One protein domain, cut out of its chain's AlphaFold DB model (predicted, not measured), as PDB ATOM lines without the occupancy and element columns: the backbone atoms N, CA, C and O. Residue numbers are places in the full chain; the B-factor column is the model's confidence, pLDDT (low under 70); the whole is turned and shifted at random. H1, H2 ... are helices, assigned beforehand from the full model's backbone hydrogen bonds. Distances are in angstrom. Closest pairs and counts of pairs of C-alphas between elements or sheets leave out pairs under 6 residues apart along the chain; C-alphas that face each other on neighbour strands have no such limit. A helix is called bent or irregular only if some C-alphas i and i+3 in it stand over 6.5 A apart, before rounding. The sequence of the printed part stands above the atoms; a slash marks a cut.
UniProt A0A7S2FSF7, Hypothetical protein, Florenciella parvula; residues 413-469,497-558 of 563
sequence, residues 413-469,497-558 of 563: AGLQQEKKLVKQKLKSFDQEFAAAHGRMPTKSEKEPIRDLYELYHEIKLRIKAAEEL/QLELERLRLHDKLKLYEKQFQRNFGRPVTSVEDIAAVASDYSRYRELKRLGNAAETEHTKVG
ATOM      1  N   ALA A 413     336.624 110.895 336.322       75.88
ATOM      2  CA  ALA A 413     335.831 110.741 337.534       75.88
ATOM      3  C   ALA A 413     335.282 112.100 338.002       75.88
ATOM      4  O   ALA A 413     334.076 112.220 338.226       75.88
ATOM      5  N   GLY A 414     336.117 113.145 338.022       82.06
ATOM      6  CA  GLY A 414     335.710 114.525 338.302       82.06
ATOM      7  C   GLY A 414     334.594 115.043 337.385       82.06
ATOM      8  O   GLY A 414     333.576 115.530 337.875       82.06
ATOM      9  N   LEU A 415     334.702 114.850 336.062       80.25
ATOM     10  CA  LEU A 415     333.640 115.251 335.120       80.25
ATOM     11  C   LEU A 415     332.331 114.469 335.323       80.25
ATOM     12  O   LEU A 415     331.235 115.006 335.133       80.25
ATOM     13  N   GLN A 416     332.413 113.193 335.708       81.50
ATOM     14  CA  GLN A 416     331.232 112.386 336.027       81.50
ATOM     15  C   GLN A 416     330.573 112.823 337.343       81.50
ATOM     16  O   GLN A 416     329.340 112.849 337.427       81.50
ATOM     17  N   GLN A 417     331.366 113.210 338.345       87.00
ATOM     18  CA  GLN A 417     330.877 113.767 339.605       87.00
ATOM     19  C   GLN A 417     330.201 115.125 339.386       87.00
ATOM     20  O   GLN A 417     329.084 115.338 339.858       87.00
ATOM     21  N   GLU A 418     330.808 116.007 338.595       82.75
ATOM     22  CA  GLU A 418     330.249 117.314 338.244       82.75
ATOM     23  C   GLU A 418     328.923 117.169 337.476       82.75
ATOM     24  O   GLU A 418     327.912 117.784 337.828       82.75
ATOM     25  N   LYS A 419     328.862 116.238 336.513       85.94
ATOM     26  CA  LYS A 419     327.618 115.868 335.817       85.94
ATOM     27  C   LYS A 419     326.529 115.405 336.787       85.94
ATOM     28  O   LYS A 419     325.355 115.724 336.586       85.94
ATOM     29  N   LYS A 420     326.888 114.626 337.814       88.31
ATOM     30  CA  LYS A 420     325.946 114.133 338.829       88.31
ATOM     31  C   LYS A 420     325.403 115.284 339.678       88.31
ATOM     32  O   LYS A 420     324.193 115.340 339.881       88.31
ATOM     33  N   LEU A 421     326.260 116.217 340.096       88.44
ATOM     34  CA  LEU A 421     325.876 117.396 340.879       88.44
ATOM     35  C   LEU A 421     324.935 118.324 340.103       88.44
ATOM     36  O   LEU A 421     323.881 118.697 340.615       88.44
ATOM     37  N   VAL A 422     325.255 118.646 338.846       84.81
ATOM     38  CA  VAL A 422     324.384 119.492 338.009       84.81
ATOM     39  C   VAL A 422     323.044 118.799 337.749       84.81
ATOM     40  O   VAL A 422     321.988 119.420 337.855       84.81
ATOM     41  N   LYS A 423     323.052 117.484 337.496       87.44
ATOM     42  CA  LYS A 423     321.818 116.700 337.333       87.44
ATOM     43  C   LYS A 423     320.965 116.680 338.606       87.44
ATOM     44  O   LYS A 423     319.741 116.696 338.506       87.44
ATOM     45  N   GLN A 424     321.585 116.646 339.786       90.94
ATOM     46  CA  GLN A 424     320.882 116.720 341.066       90.94
ATOM     47  C   GLN A 424     320.233 118.093 341.270       90.94
ATOM     48  O   GLN A 424     319.067 118.132 341.642       90.94
ATOM     49  N   LYS A 425     320.933 119.190 340.950       87.75
ATOM     50  CA  LYS A 425     320.386 120.559 341.017       87.75
ATOM     51  C   LYS A 425     319.216 120.786 340.053       87.75
ATOM     52  O   LYS A 425     318.221 121.399 340.411       87.75
ATOM     53  N   LEU A 426     319.299 120.246 338.835       87.62
ATOM     54  CA  LEU A 426     318.174 120.281 337.891       87.62
ATOM     55  C   LEU A 426     316.967 119.489 338.424       87.62
ATOM     56  O   LEU A 426     315.824 119.898 338.243       87.62
ATOM     57  N   LYS A 427     317.222 118.365 339.104       87.44
ATOM     58  CA  LYS A 427     316.174 117.528 339.697       87.44
ATOM     59  C   LYS A 427     315.543 118.172 340.935       87.44
ATOM     60  O   LYS A 427     314.334 118.051 341.084       87.44
ATOM     61  N   SER A 428     316.321 118.841 341.790       88.38
ATOM     62  CA  SER A 428     315.782 119.549 342.958       88.38
ATOM     63  C   SER A 428     314.847 120.671 342.525       88.38
ATOM     64  O   SER A 428     313.748 120.764 343.050       88.38
ATOM     65  N   PHE A 429     315.201 121.415 341.472       89.81
ATOM     66  CA  PHE A 429     314.315 122.424 340.896       89.81
ATOM     67  C   PHE A 429     312.994 121.828 340.381       89.81
ATOM     68  O   PHE A 429     311.922 122.327 340.708       89.81
ATOM     69  N   ASP A 430     313.050 120.734 339.610       85.38
ATOM     70  CA  ASP A 430     311.837 120.062 339.119       85.38
ATOM     71  C   ASP A 430     310.961 119.543 340.285       85.38
ATOM     72  O   ASP A 430     309.733 119.574 340.198       85.38
ATOM     73  N   GLN A 431     311.577 119.093 341.386       87.31
ATOM     74  CA  GLN A 431     310.893 118.598 342.586       87.31
ATOM     75  C   GLN A 431     310.278 119.716 343.434       87.31
ATOM     76  O   GLN A 431     309.125 119.592 343.837       87.31
ATOM     77  N   GLU A 432     311.007 120.802 343.679       89.12
ATOM     78  CA  GLU A 432     310.522 121.988 344.396       89.12
ATOM     79  C   GLU A 432     309.375 122.651 343.631       89.12
ATOM     80  O   GLU A 432     308.342 122.989 344.210       89.12
ATOM     81  N   PHE A 433     309.504 122.753 342.306       88.81
ATOM     82  CA  PHE A 433     308.446 123.285 341.457       88.81
ATOM     83  C   PHE A 433     307.198 122.398 341.494       88.81
ATOM     84  O   PHE A 433     306.089 122.914 341.639       88.81
ATOM     85  N   ALA A 434     307.364 121.073 341.406       87.25
ATOM     86  CA  ALA A 434     306.255 120.129 341.493       87.25
ATOM     87  C   ALA A 434     305.592 120.111 342.876       87.25
ATOM     88  O   ALA A 434     304.370 119.999 342.947       87.25
ATOM     89  N   ALA A 435     306.363 120.271 343.954       89.56
ATOM     90  CA  ALA A 435     305.838 120.386 345.311       89.56
ATOM     91  C   ALA A 435     305.039 121.685 345.509       89.56
ATOM     92  O   ALA A 435     303.987 121.661 346.140       89.56
ATOM     93  N   ALA A 436     305.497 122.799 344.931       88.31
ATOM     94  CA  ALA A 436     304.824 124.092 345.041       88.31
ATOM     95  C   ALA A 436     303.591 124.228 344.124       88.31
ATOM     96  O   ALA A 436     302.631 124.899 344.491       88.31
ATOM     97  N   HIS A 437     303.597 123.602 342.940       83.69
ATOM     98  CA  HIS A 437     302.577 123.827 341.903       83.69
ATOM     99  C   HIS A 437     301.727 122.591 341.572       83.69
ATOM    100  O   HIS A 437     300.853 122.669 340.710       83.69
ATOM    101  N   GLY A 438     302.000 121.431 342.181       82.56
ATOM    102  CA  GLY A 438     301.296 120.168 341.907       82.56
ATOM    103  C   GLY A 438     301.500 119.613 340.488       82.56
ATOM    104  O   GLY A 438     300.829 118.664 340.089       82.56
ATOM    105  N   ARG A 439     302.411 120.202 339.702       83.12
ATOM    106  CA  ARG A 439     302.712 119.836 338.309       83.12
ATOM    107  C   ARG A 439     304.178 120.088 337.968       83.12
ATOM    108  O   ARG A 439     304.834 120.909 338.596       83.12
ATOM    109  N   MET A 440     304.680 119.438 336.921       79.56
ATOM    110  CA  MET A 440     306.047 119.662 336.428       79.56
ATOM    111  C   MET A 440     306.199 121.031 335.718       79.56
ATOM    112  O   MET A 440     305.244 121.484 335.072       79.56
ATOM    113  N   PRO A 441     307.384 121.677 335.787       80.25
ATOM    114  CA  PRO A 441     307.634 122.965 335.129       80.25
ATOM    115  C   PRO A 441     307.685 122.873 333.595       80.25
ATOM    116  O   PRO A 441     308.287 121.966 333.014       80.25
ATOM    117  N   THR A 442     307.069 123.850 332.926       77.44
ATOM    118  CA  THR A 442     307.052 124.012 331.462       77.44
ATOM    119  C   THR A 442     308.333 124.673 330.933       77.44
ATOM    120  O   THR A 442     309.183 125.137 331.687       77.44
ATOM    121  N   LYS A 443     308.513 124.721 329.603       63.53
ATOM    122  CA  LYS A 443     309.757 125.201 328.968       63.53
ATOM    123  C   LYS A 443     310.105 126.658 329.307       63.53
ATOM    124  O   LYS A 443     311.283 126.957 329.462       63.53
ATOM    125  N   SER A 444     309.106 127.531 329.415       65.38
ATOM    126  CA  SER A 444     309.297 128.941 329.780       65.38
ATOM    127  C   SER A 444     309.652 129.094 331.264       65.38
ATOM    128  O   SER A 444     310.475 129.919 331.629       65.38
ATOM    129  N   GLU A 445     309.108 128.228 332.122       76.81
ATOM    130  CA  GLU A 445     309.367 128.212 333.573       76.81
ATOM    131  C   GLU A 445     310.759 127.641 333.918       76.81
ATOM    132  O   GLU A 445     311.237 127.794 335.038       76.81
ATOM    133  N   LYS A 446     311.437 127.016 332.944       75.31
ATOM    134  CA  LYS A 446     312.821 126.516 333.043       75.31
ATOM    135  C   LYS A 446     313.872 127.516 332.554       75.31
ATOM    136  O   LYS A 446     315.065 127.235 332.644       75.31
ATOM    137  N   GLU A 447     313.454 128.667 332.036       71.00
ATOM    138  CA  GLU A 447     314.355 129.728 331.576       71.00
ATOM    139  C   GLU A 447     315.280 130.280 332.681       71.00
ATOM    140  O   GLU A 447     316.463 130.458 332.396       71.00
ATOM    141  N   PRO A 448     314.841 130.427 333.952       77.56
ATOM    142  CA  PRO A 448     315.711 130.892 335.038       77.56
ATOM    143  C   PRO A 448     316.876 129.951 335.381       77.56
ATOM    144  O   PRO A 448     317.875 130.388 335.938       77.56
ATOM    145  N   ILE A 449     316.770 128.658 335.050       78.50
ATOM    146  CA  ILE A 449     317.812 127.644 335.308       78.50
ATOM    147  C   ILE A 449     318.550 127.220 334.033       78.50
ATOM    148  O   ILE A 449     319.186 126.162 333.987       78.50
ATOM    149  N   ARG A 450     318.462 128.029 332.974       69.94
ATOM    150  CA  ARG A 450     319.076 127.746 331.673       69.94
ATOM    151  C   ARG A 450     320.588 127.536 331.761       69.94
ATOM    152  O   ARG A 450     321.091 126.607 331.136       69.94
ATOM    153  N   ASP A 451     321.278 128.299 332.602       75.06
ATOM    154  CA  ASP A 451     322.728 128.187 332.795       75.06
ATOM    155  C   ASP A 451     323.135 126.785 333.281       75.06
ATOM    156  O   ASP A 451     324.132 126.220 332.835       75.06
ATOM    157  N   LEU A 452     322.313 126.145 334.124       75.50
ATOM    158  CA  LEU A 452     322.552 124.771 334.586       75.50
ATOM    159  C   LEU A 452     322.354 123.737 333.466       75.50
ATOM    160  O   LEU A 452     323.050 122.718 333.432       75.50
ATOM    161  N   TYR A 453     321.436 123.990 332.528       69.44
ATOM    162  CA  TYR A 453     321.278 123.161 331.330       69.44
ATOM    163  C   TYR A 453     322.465 123.309 330.371       69.44
ATOM    164  O   TYR A 453     322.896 122.313 329.783       69.44
ATOM    165  N   GLU A 454     323.000 124.522 330.230       67.88
ATOM    166  CA  GLU A 454     324.174 124.814 329.403       67.88
ATOM    167  C   GLU A 454     325.433 124.148 329.984       67.88
ATOM    168  O   GLU A 454     326.109 123.407 329.267       67.88
ATOM    169  N   LEU A 455     325.651 124.255 331.299       70.19
ATOM    170  CA  LEU A 455     326.733 123.562 332.014       70.19
ATOM    171  C   LEU A 455     326.623 122.031 331.905       70.19
ATOM    172  O   LEU A 455     327.604 121.346 331.611       70.19
ATOM    173  N   TYR A 456     325.423 121.459 332.072       76.25
ATOM    174  CA  TYR A 456     325.212 120.015 331.886       76.25
ATOM    175  C   TYR A 456     325.544 119.561 330.456       76.25
ATOM    176  O   TYR A 456     326.096 118.472 330.248       76.25
ATOM    177  N   HIS A 457     325.194 120.378 329.459       71.62
ATOM    178  CA  HIS A 457     325.486 120.099 328.057       71.62
ATOM    179  C   HIS A 457     326.990 120.155 327.771       71.62
ATOM    180  O   HIS A 457     327.521 119.244 327.133       71.62
ATOM    181  N   GLU A 458     327.680 121.167 328.294       72.75
ATOM    182  CA  GLU A 458     329.126 121.335 328.163       72.75
ATOM    183  C   GLU A 458     329.898 120.161 328.782       72.75
ATOM    184  O   GLU A 458     330.740 119.549 328.121       72.75
ATOM    185  N   ILE A 459     329.539 119.745 330.003       78.25
ATOM    186  CA  ILE A 459     330.146 118.581 330.667       78.25
ATOM    187  C   ILE A 459     329.919 117.302 329.846       78.25
ATOM    188  O   ILE A 459     330.824 116.480 329.689       78.25
ATOM    189  N   LYS A 460     328.729 117.131 329.254       74.25
ATOM    190  CA  LYS A 460     328.425 115.978 328.390       74.25
ATOM    191  C   LYS A 460     329.303 115.950 327.134       74.25
ATOM    192  O   LYS A 460     329.712 114.868 326.714       74.25
ATOM    193  N   LEU A 461     329.588 117.110 326.542       65.88
ATOM    194  CA  LEU A 461     330.490 117.224 325.393       65.88
ATOM    195  C   LEU A 461     331.938 116.913 325.786       65.88
ATOM    196  O   LEU A 461     332.601 116.163 325.075       65.88
ATOM    197  N   ARG A 462     332.401 117.404 326.944       75.94
ATOM    198  CA  ARG A 462     333.751 117.123 327.467       75.94
ATOM    199  C   ARG A 462     333.969 115.635 327.750       75.94
ATOM    200  O   ARG A 462     335.001 115.095 327.367       75.94
ATOM    201  N   ILE A 463     332.980 114.956 328.338       78.75
ATOM    202  CA  ILE A 463     333.008 113.497 328.547       78.75
ATOM    203  C   ILE A 463     333.106 112.764 327.205       78.75
ATOM    204  O   ILE A 463     333.945 111.882 327.046       78.75
ATOM    205  N   LYS A 464     332.289 113.157 326.221       72.25
ATOM    206  CA  LYS A 464     332.290 112.532 324.893       72.25
ATOM    207  C   LYS A 464     333.638 112.703 324.180       72.25
ATOM    208  O   LYS A 464     334.157 111.736 323.630       72.25
ATOM    209  N   ALA A 465     334.214 113.903 324.234       71.19
ATOM    210  CA  ALA A 465     335.524 114.189 323.659       71.19
ATOM    211  C   ALA A 465     336.633 113.364 324.333       71.19
ATOM    212  O   ALA A 465     337.475 112.782 323.654       71.19
ATOM    213  N   ALA A 466     336.606 113.241 325.663       72.69
ATOM    214  CA  ALA A 466     337.572 112.435 326.406       72.69
ATOM    215  C   ALA A 466     337.428 110.920 326.135       72.69
ATOM    216  O   ALA A 466     338.430 110.208 326.050       72.69
ATOM    217  N   GLU A 467     336.205 110.416 325.941       75.31
ATOM    218  CA  GLU A 467     335.946 109.030 325.523       75.31
ATOM    219  C   GLU A 467     336.438 108.747 324.097       75.31
ATOM    220  O   GLU A 467     337.015 107.690 323.842       75.31
ATOM    221  N   GLU A 468     336.228 109.678 323.166       68.00
ATOM    222  CA  GLU A 468     336.732 109.583 321.792       68.00
ATOM    223  C   GLU A 468     338.259 109.633 321.743       68.00
ATOM    224  O   GLU A 468     338.866 108.845 321.016       68.00
ATOM    225  N   LEU A 469     338.889 110.462 322.576       68.31
ATOM    226  CA  LEU A 469     340.343 110.516 322.697       68.31
ATOM    227  C   LEU A 469     340.913 109.197 323.245       68.31
ATOM    228  O   LEU A 469     341.848 108.646 322.668       68.31
ATOM    229  N   GLN A 497     345.294 113.277 307.993       70.38
ATOM    230  CA  GLN A 497     345.934 114.383 308.714       70.38
ATOM    231  C   GLN A 497     345.465 115.743 308.182       70.38
ATOM    232  O   GLN A 497     345.135 116.613 308.985       70.38
ATOM    233  N   LEU A 498     345.335 115.895 306.859       75.88
ATOM    234  CA  LEU A 498     344.794 117.111 306.235       75.88
ATOM    235  C   LEU A 498     343.333 117.362 306.634       75.88
ATOM    236  O   LEU A 498     342.941 118.501 306.890       75.88
ATOM    237  N   GLU A 499     342.524 116.305 306.743       68.81
ATOM    238  CA  GLU A 499     341.126 116.427 307.169       68.81
ATOM    239  C   GLU A 499     341.001 116.779 308.660       68.81
ATOM    240  O   GLU A 499     340.159 117.593 309.042       68.81
ATOM    241  N   LEU A 500     341.874 116.233 309.512       72.75
ATOM    242  CA  LEU A 500     341.950 116.617 310.925       72.75
ATOM    243  C   LEU A 500     342.397 118.075 311.096       72.75
ATOM    244  O   LEU A 500     341.818 118.802 311.904       72.75
ATOM    245  N   GLU A 501     343.378 118.525 310.310       79.62
ATOM    246  CA  GLU A 501     343.819 119.924 310.271       79.62
ATOM    247  C   GLU A 501     342.669 120.848 309.833       79.62
ATOM    248  O   GLU A 501     342.394 121.859 310.485       79.62
ATOM    249  N   ARG A 502     341.913 120.457 308.798       82.88
ATOM    250  CA  ARG A 502     340.741 121.198 308.311       82.88
ATOM    251  C   ARG A 502     339.665 121.343 309.389       82.88
ATOM    252  O   ARG A 502     339.100 122.428 309.545       82.88
ATOM    253  N   LEU A 503     339.372 120.271 310.126       71.56
ATOM    254  CA  LEU A 503     338.392 120.289 311.217       71.56
ATOM    255  C   LEU A 503     338.869 121.148 312.394       71.56
ATOM    256  O   LEU A 503     338.092 121.952 312.909       71.56
ATOM    257  N   ARG A 504     340.154 121.064 312.760       82.38
ATOM    258  CA  ARG A 504     340.747 121.903 313.811       82.38
ATOM    259  C   ARG A 504     340.638 123.392 313.476       82.38
ATOM    260  O   ARG A 504     340.217 124.180 314.321       82.38
ATOM    261  N   LEU A 505     340.981 123.778 312.246       77.94
ATOM    262  CA  LEU A 505     340.887 125.171 311.798       77.94
ATOM    263  C   LEU A 505     339.431 125.654 311.736       77.94
ATOM    264  O   LEU A 505     339.142 126.786 312.116       77.94
ATOM    265  N   HIS A 506     338.495 124.791 311.334       74.88
ATOM    266  CA  HIS A 506     337.061 125.104 311.337       74.88
ATOM    267  C   HIS A 506     336.536 125.448 312.733       74.88
ATOM    268  O   HIS A 506     335.794 126.418 312.900       74.88
ATOM    269  N   ASP A 507     336.927 124.668 313.738       70.62
ATOM    270  CA  ASP A 507     336.499 124.892 315.117       70.62
ATOM    271  C   ASP A 507     337.164 126.137 315.721       70.62
ATOM    272  O   ASP A 507     336.491 126.921 316.397       70.62
ATOM    273  N   LYS A 508     338.439 126.390 315.392       77.19
ATOM    274  CA  LYS A 508     339.167 127.609 315.783       77.19
ATOM    275  C   LYS A 508     338.505 128.876 315.229       77.19
ATOM    276  O   LYS A 508     338.255 129.821 315.976       77.19
ATOM    277  N   LEU A 509     338.139 128.877 313.946       81.56
ATOM    278  CA  LEU A 509     337.483 130.018 313.293       81.56
ATOM    279  C   LEU A 509     336.082 130.287 313.863       81.56
ATOM    280  O   LEU A 509     335.702 131.440 314.058       81.56
ATOM    281  N   LYS A 510     335.330 129.237 314.213       74.94
ATOM    282  CA  LYS A 510     334.031 129.376 314.894       74.94
ATOM    283  C   LYS A 510     334.145 129.929 316.306       74.94
ATOM    284  O   LYS A 510     333.235 130.618 316.772       74.94
ATOM    285  N   LEU A 511     335.212 129.582 317.020       76.44
ATOM    286  CA  LEU A 511     335.463 130.123 318.349       76.44
ATOM    287  C   LEU A 511     335.771 131.620 318.263       76.44
ATOM    288  O   LEU A 511     335.182 132.396 319.015       76.44
ATOM    289  N   TYR A 512     336.604 132.018 317.297       81.31
ATOM    290  CA  TYR A 512     336.890 133.422 317.014       81.31
ATOM    291  C   TYR A 512     335.619 134.203 316.659       81.31
ATOM    292  O   TYR A 512     335.357 135.237 317.260       81.31
ATOM    293  N   GLU A 513     334.771 133.678 315.769       75.75
ATOM    294  CA  GLU A 513     333.502 134.313 315.384       75.75
ATOM    295  C   GLU A 513     332.588 134.572 316.596       75.75
ATOM    296  O   GLU A 513     332.042 135.666 316.753       75.75
ATOM    297  N   LYS A 514     332.472 133.597 317.507       72.44
ATOM    298  CA  LYS A 514     331.687 133.742 318.744       72.44
ATOM    299  C   LYS A 514     332.281 134.767 319.706       72.44
ATOM    300  O   LYS A 514     331.536 135.526 320.325       72.44
ATOM    301  N   GLN A 515     333.603 134.776 319.865       72.75
ATOM    302  CA  GLN A 515     334.292 135.728 320.739       72.75
ATOM    303  C   GLN A 515     334.222 137.150 320.177       72.75
ATOM    304  O   GLN A 515     333.938 138.086 320.920       72.75
ATOM    305  N   PHE A 516     334.377 137.301 318.864       82.81
ATOM    306  CA  PHE A 516     334.212 138.568 318.166       82.81
ATOM    307  C   PHE A 516     332.792 139.110 318.348       82.81
ATOM    308  O   PHE A 516     332.606 140.252 318.763       82.81
ATOM    309  N   GLN A 517     331.777 138.263 318.155       76.94
ATOM    310  CA  GLN A 517     330.385 138.652 318.358       76.94
ATOM    311  C   GLN A 517     330.083 139.053 319.808       76.94
ATOM    312  O   GLN A 517     329.297 139.971 320.037       76.94
ATOM    313  N   ARG A 518     330.716 138.399 320.787       74.00
ATOM    314  CA  ARG A 518     330.575 138.733 322.210       74.00
ATOM    315  C   ARG A 518     331.250 140.058 322.573       74.00
ATOM    316  O   ARG A 518     330.681 140.814 323.352       74.00
ATOM    317  N   ASN A 519     332.429 140.339 322.025       67.50
ATOM    318  CA  ASN A 519     333.205 141.530 322.377       67.50
ATOM    319  C   ASN A 519     332.738 142.783 321.621       67.50
ATOM    320  O   ASN A 519     332.719 143.867 322.192       67.50
ATOM    321  N   PHE A 520     332.332 142.636 320.357       72.00
ATOM    322  CA  PHE A 520     331.959 143.756 319.483       72.00
ATOM    323  C   PHE A 520     330.448 143.870 319.240       72.00
ATOM    324  O   PHE A 520     330.002 144.781 318.545       72.00
ATOM    325  N   GLY A 521     329.641 142.939 319.768       68.31
ATOM    326  CA  GLY A 521     328.177 142.955 319.649       68.31
ATOM    327  C   GLY A 521     327.643 142.772 318.221       68.31
ATOM    328  O   GLY A 521     326.438 142.881 317.995       68.31
ATOM    329  N   ARG A 522     328.518 142.488 317.250       77.06
ATOM    330  CA  ARG A 522     328.206 142.324 315.824       77.06
ATOM    331  C   ARG A 522     328.957 141.122 315.233       77.06
ATOM    332  O   ARG A 522     330.038 140.802 315.726       77.06
ATOM    333  N   PRO A 523     328.419 140.442 314.205       74.75
ATOM    334  CA  PRO A 523     329.139 139.367 313.523       74.75
ATOM    335  C   PRO A 523     330.337 139.908 312.725       74.75
ATOM    336  O   PRO A 523     330.359 141.079 312.345       74.75
ATOM    337  N   VAL A 524     331.312 139.038 312.456       75.50
ATOM    338  CA  VAL A 524     332.489 139.328 311.619       75.50
ATOM    339  C   VAL A 524     332.017 139.614 310.190       75.50
ATOM    340  O   VAL A 524     331.378 138.756 309.579       75.50
ATOM    341  N   THR A 525     332.286 140.809 309.658       63.94
ATOM    342  CA  THR A 525     331.764 141.220 308.336       63.94
ATOM    343  C   THR A 525     332.815 141.810 307.405       63.94
ATOM    344  O   THR A 525     332.649 141.694 306.190       63.94
ATOM    345  N   SER A 526     333.889 142.404 307.933       68.75
ATOM    346  CA  SER A 526     334.963 142.984 307.123       68.75
ATOM    347  C   SER A 526     336.207 142.091 307.064       68.75
ATOM    348  O   SER A 526     336.402 141.181 307.872       68.75
ATOM    349  N   VAL A 527     337.074 142.364 306.085       63.59
ATOM    350  CA  VAL A 527     338.388 141.709 305.958       63.59
ATOM    351  C   VAL A 527     339.334 142.139 307.093       63.59
ATOM    352  O   VAL A 527     340.207 141.378 307.496       63.59
ATOM    353  N   GLU A 528     339.118 143.322 307.665       68.31
ATOM    354  CA  GLU A 528     339.865 143.831 308.822       68.31
ATOM    355  C   GLU A 528     339.498 143.065 310.105       68.31
ATOM    356  O   GLU A 528     340.375 142.744 310.904       68.31
ATOM    357  N   ASP A 529     338.223 142.678 310.258       73.69
ATOM    358  CA  ASP A 529     337.719 141.918 311.412       73.69
ATOM    359  C   ASP A 529     338.352 140.511 311.515       73.69
ATOM    360  O   ASP A 529     338.373 139.914 312.593       73.69
ATOM    361  N   ILE A 530     338.870 139.959 310.408       70.62
ATOM    362  CA  ILE A 530     339.538 138.645 310.364       70.62
ATOM    363  C   ILE A 530     341.063 138.735 310.395       70.62
ATOM    364  O   ILE A 530     341.705 137.690 310.327       70.62
ATOM    365  N   ALA A 531     341.660 139.927 310.511       72.50
ATOM    366  CA  ALA A 531     343.114 140.103 310.435       72.50
ATOM    367  C   ALA A 531     343.879 139.175 311.401       72.50
ATOM    368  O   ALA A 531     344.868 138.557 311.013       72.50
ATOM    369  N   ALA A 532     343.359 138.984 312.619       72.94
ATOM    370  CA  ALA A 532     343.952 138.118 313.643       72.94
ATOM    371  C   ALA A 532     343.942 136.613 313.296       72.94
ATOM    372  O   ALA A 532     344.748 135.857 313.828       72.94
ATOM    373  N   VAL A 533     343.042 136.171 312.412       79.56
ATOM    374  CA  VAL A 533     342.885 134.764 311.989       79.56
ATOM    375  C   VAL A 533     343.000 134.596 310.470       79.56
ATOM    376  O   VAL A 533     342.583 133.580 309.913       79.56
ATOM    377  N   ALA A 534     343.562 135.584 309.769       68.44
ATOM    378  CA  ALA A 534     343.593 135.621 308.309       68.44
ATOM    379  C   ALA A 534     344.432 134.477 307.712       68.44
ATOM    380  O   ALA A 534     344.053 133.893 306.692       68.44
ATOM    381  N   SER A 535     345.535 134.112 308.372       73.31
ATOM    382  CA  SER A 535     346.385 132.975 307.997       73.31
ATOM    383  C   SER A 535     345.652 131.638 308.170       73.31
ATOM    384  O   SER A 535     345.595 130.842 307.232       73.31
ATOM    385  N   ASP A 536     345.003 131.431 309.319       77.62
ATOM    386  CA  ASP A 536     344.201 130.239 309.623       77.62
ATOM    387  C   ASP A 536     343.015 130.082 308.658       77.62
ATOM    388  O   ASP A 536     342.724 128.985 308.176       77.62
ATOM    389  N   TYR A 537     342.343 131.190 308.331       74.44
ATOM    390  CA  TYR A 537     341.242 131.218 307.371       74.44
ATOM    391  C   TYR A 537     341.710 130.879 305.952       74.44
ATOM    392  O   TYR A 537     341.053 130.109 305.243       74.44
ATOM    393  N   SER A 538     342.871 131.399 305.548       76.06
ATOM    394  CA  SER A 538     343.477 131.104 304.246       76.06
ATOM    395  C   SER A 538     343.859 129.627 304.136       76.06
ATOM    396  O   SER A 538     343.501 128.978 303.151       76.06
ATOM    397  N   ARG A 539     344.475 129.061 305.184       77.00
ATOM    398  CA  ARG A 539     344.840 127.640 305.252       77.00
ATOM    399  C   ARG A 539     343.616 126.725 305.239       77.00
ATOM    400  O   ARG A 539     343.574 125.747 304.498       77.00
ATOM    401  N   TYR A 540     342.569 127.072 305.985       82.12
ATOM    402  CA  TYR A 540     341.297 126.348 305.950       82.12
ATOM    403  C   TYR A 540     340.669 126.351 304.549       82.12
ATOM    404  O   TYR A 540     340.166 125.326 304.077       82.12
ATOM    405  N   ARG A 541     340.703 127.499 303.861       76.06
ATOM    406  CA  ARG A 541     340.174 127.641 302.499       76.06
ATOM    407  C   ARG A 541     340.977 126.816 301.493       76.06
ATOM    408  O   ARG A 541     340.373 126.199 300.616       76.06
ATOM    409  N   GLU A 542     342.298 126.775 301.641       78.12
ATOM    410  CA  GLU A 542     343.199 125.938 300.847       78.12
ATOM    411  C   GLU A 542     342.896 124.445 301.040       78.12
ATOM    412  O   GLU A 542     342.618 123.752 300.060       78.12
ATOM    413  N   LEU A 543     342.824 123.963 302.286       80.50
ATOM    414  CA  LEU A 543     342.490 122.566 302.600       80.50
ATOM    415  C   LEU A 543     341.109 122.166 302.072       80.50
ATOM    416  O   LEU A 543     340.920 121.068 301.554       80.50
ATOM    417  N   LYS A 544     340.136 123.079 302.136       74.94
ATOM    418  CA  LYS A 544     338.802 122.864 301.566       74.94
ATOM    419  C   LYS A 544     338.829 122.782 300.035       74.94
ATOM    420  O   LYS A 544     338.041 122.037 299.458       74.94
ATOM    421  N   ARG A 545     339.718 123.529 299.372       77.62
ATOM    422  CA  ARG A 545     339.914 123.457 297.916       77.62
ATOM    423  C   ARG A 545     340.574 122.137 297.516       77.62
ATOM    424  O   ARG A 545     340.109 121.506 296.573       77.62
ATOM    425  N   LEU A 546     341.603 121.717 298.251       74.06
ATOM    426  CA  LEU A 546     342.320 120.461 298.020       74.06
ATOM    427  C   LEU A 546     341.423 119.235 298.246       74.06
ATOM    428  O   LEU A 546     341.446 118.322 297.428       74.06
ATOM    429  N   GLY A 547     340.564 119.248 299.273       68.50
ATOM    430  CA  GLY A 547     339.574 118.186 299.496       68.50
ATOM    431  C   GLY A 547     338.583 118.035 298.335       68.50
ATOM    432  O   GLY A 547     338.341 116.926 297.871       68.50
ATOM    433  N   ASN A 548     338.081 119.152 297.797       53.72
ATOM    434  CA  ASN A 548     337.169 119.126 296.648       53.72
ATOM    435  C   ASN A 548     337.870 118.702 295.339       53.72
ATOM    436  O   ASN A 548     337.233 118.098 294.481       53.72
ATOM    437  N   ALA A 549     339.159 119.023 295.169       54.94
ATOM    438  CA  ALA A 549     339.941 118.657 293.985       54.94
ATOM    439  C   ALA A 549     340.347 117.168 293.985       54.94
ATOM    440  O   ALA A 549     340.258 116.503 292.952       54.94
ATOM    441  N   ALA A 550     340.707 116.611 295.147       54.34
ATOM    442  CA  ALA A 550     341.001 115.184 295.296       54.34
ATOM    443  C   ALA A 550     339.770 114.300 294.995       54.34
ATOM    444  O   ALA A 550     339.904 113.248 294.372       54.34
ATOM    445  N   GLU A 551     338.559 114.752 295.345       48.88
ATOM    446  CA  GLU A 551     337.301 114.078 294.975       48.88
ATOM    447  C   GLU A 551     337.065 114.040 293.449       48.88
ATOM    448  O   GLU A 551     336.487 113.077 292.935       48.88
ATOM    449  N   THR A 552     337.550 115.045 292.709       47.75
ATOM    450  CA  THR A 552     337.445 115.116 291.238       47.75
ATOM    451  C   THR A 552     338.564 114.391 290.479       47.75
ATOM    452  O   THR A 552     338.367 114.024 289.322       47.75
ATOM    453  N   GLU A 553     339.728 114.154 291.094       43.25
ATOM    454  CA  GLU A 553     340.823 113.399 290.458       43.25
ATOM    455  C   GLU A 553     340.761 111.894 290.740       43.25
ATOM    456  O   GLU A 553     341.016 111.100 289.833       43.25
ATOM    457  N   HIS A 554     340.294 111.469 291.922       41.97
ATOM    458  CA  HIS A 554     339.994 110.052 292.182       41.97
ATOM    459  C   HIS A 554     338.935 109.481 291.220       41.97
ATOM    460  O   HIS A 554     338.937 108.285 290.937       41.97
ATOM    461  N   THR A 555     338.068 110.332 290.663       44.59
ATOM    462  CA  THR A 555     337.098 109.964 289.620       44.59
ATOM    463  C   THR A 555     337.704 109.885 288.212       44.59
ATOM    464  O   THR A 555     337.173 109.151 287.384       44.59
ATOM    465  N   LYS A 556     338.828 110.563 287.936       36.12
ATOM    466  CA  LYS A 556     339.521 110.520 286.631       36.12
ATOM    467  C   LYS A 556     340.590 109.427 286.552       36.12
ATOM    468  O   LYS A 556     340.671 108.739 285.541       36.12
ATOM    469  N   VAL A 557     341.366 109.202 287.614       39.19
ATOM    470  CA  VAL A 557     342.414 108.159 287.624       39.19
ATOM    471  C   VAL A 557     341.804 106.747 287.644       39.19
ATOM    472  O   VAL A 557     342.322 105.841 286.995       39.19
ATOM    473  N   GLY A 558     340.634 106.565 288.269       37.41
ATOM    474  CA  GLY A 558     339.880 105.302 288.216       37.41
ATOM    475  C   GLY A 558     339.319 104.937 286.830       37.41
ATOM    476  O   GLY A 558     338.917 103.790 286.631       37.41
TER     477      GLY A 558
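Overview. This is residues 413 to 469 and 497 to 558 of the 563 residues of the protein "Hypothetical protein" of Florenciella parvula (UniProt A0A7S2FSF7). Two hairpins of long helices follow one another along the longest axis: H4, the longest helix, is paired with H3, and H2 is paired with H1. In each hairpin the two helices run opposite ways at a shallow tilt, touching over part of their length, and the far end of H4, residues 548 to 557, sticks out with Gly 558. The printed part has 119 residues with four named helices, H1, H2, H3 and H4 in that order along the chain, and no named strand; the class is all helix. The whole is extended, with a radius of gyration of the C-alphas of 21.9 A, and elongated, spanning 68 by 39 by 27 A.

Arrangement. H4, residues 531 to 557, touches H3, residues 497 to 520, with residues 533 to 544 alone. Their closest C-alphas, those of Arg 502 and Tyr 540, are 5.7 A apart. H3 and H4 form a helical hairpin and run opposite ways at a shallow tilt of 34 degrees, only just short of steep. The other helical hairpin is H1, residues 413 to 437, with H2, residues 447 to 469. H1 touches H2 with residues 415 to 426 alone, and their closest C-alphas, those of Lys 419 and Tyr 456, are 6.2 A apart. H1 and H2 run opposite ways at a shallow tilt of 26 degrees. H2 and H3 are apart, as are H1 and H3, H1 and H4, and H2 and H4. In H1 and H3 every O i to N i+4 pair is within hydrogen-bond range; in H2 it is 17 of 19 and in H4 18 of 23.

Along the chain. H4 measures 39.3 A from first to last C-alpha, from C-alpha 531 at (343.114, 140.103, 310.435) to C-alpha 557 at (342.414, 108.159, 287.624). It is irregular, with C-alphas 532 and 535 8.0 A apart. H3 measures 34.3 A over residues 497 to 520. H2, residues 447 to 469, measures 33.5 A and is irregular, with C-alphas 448 and 451 7.8 A apart. H1, residues 413 to 437, measures 36.0 A and begins with C-alpha 413 at (335.831, 110.741, 337.534).

Size, cuts and confidence. The two C-alphas farthest apart, those of Ala 436 and Val 557, are 70.5 A apart. Residues 470 to 496 are not printed, and C-alphas 469 and 497 are 15.5 A apart across this cut. The links printed whole, H1 to H2 and H3 to H4, are short. Residues 548 to 558, of which 548 to 557 belong to H4, stand free. The mean pLDDT of the printed part is 74.1; 28 residues are under 70, among them residues 525 to 528 and 547 to 558.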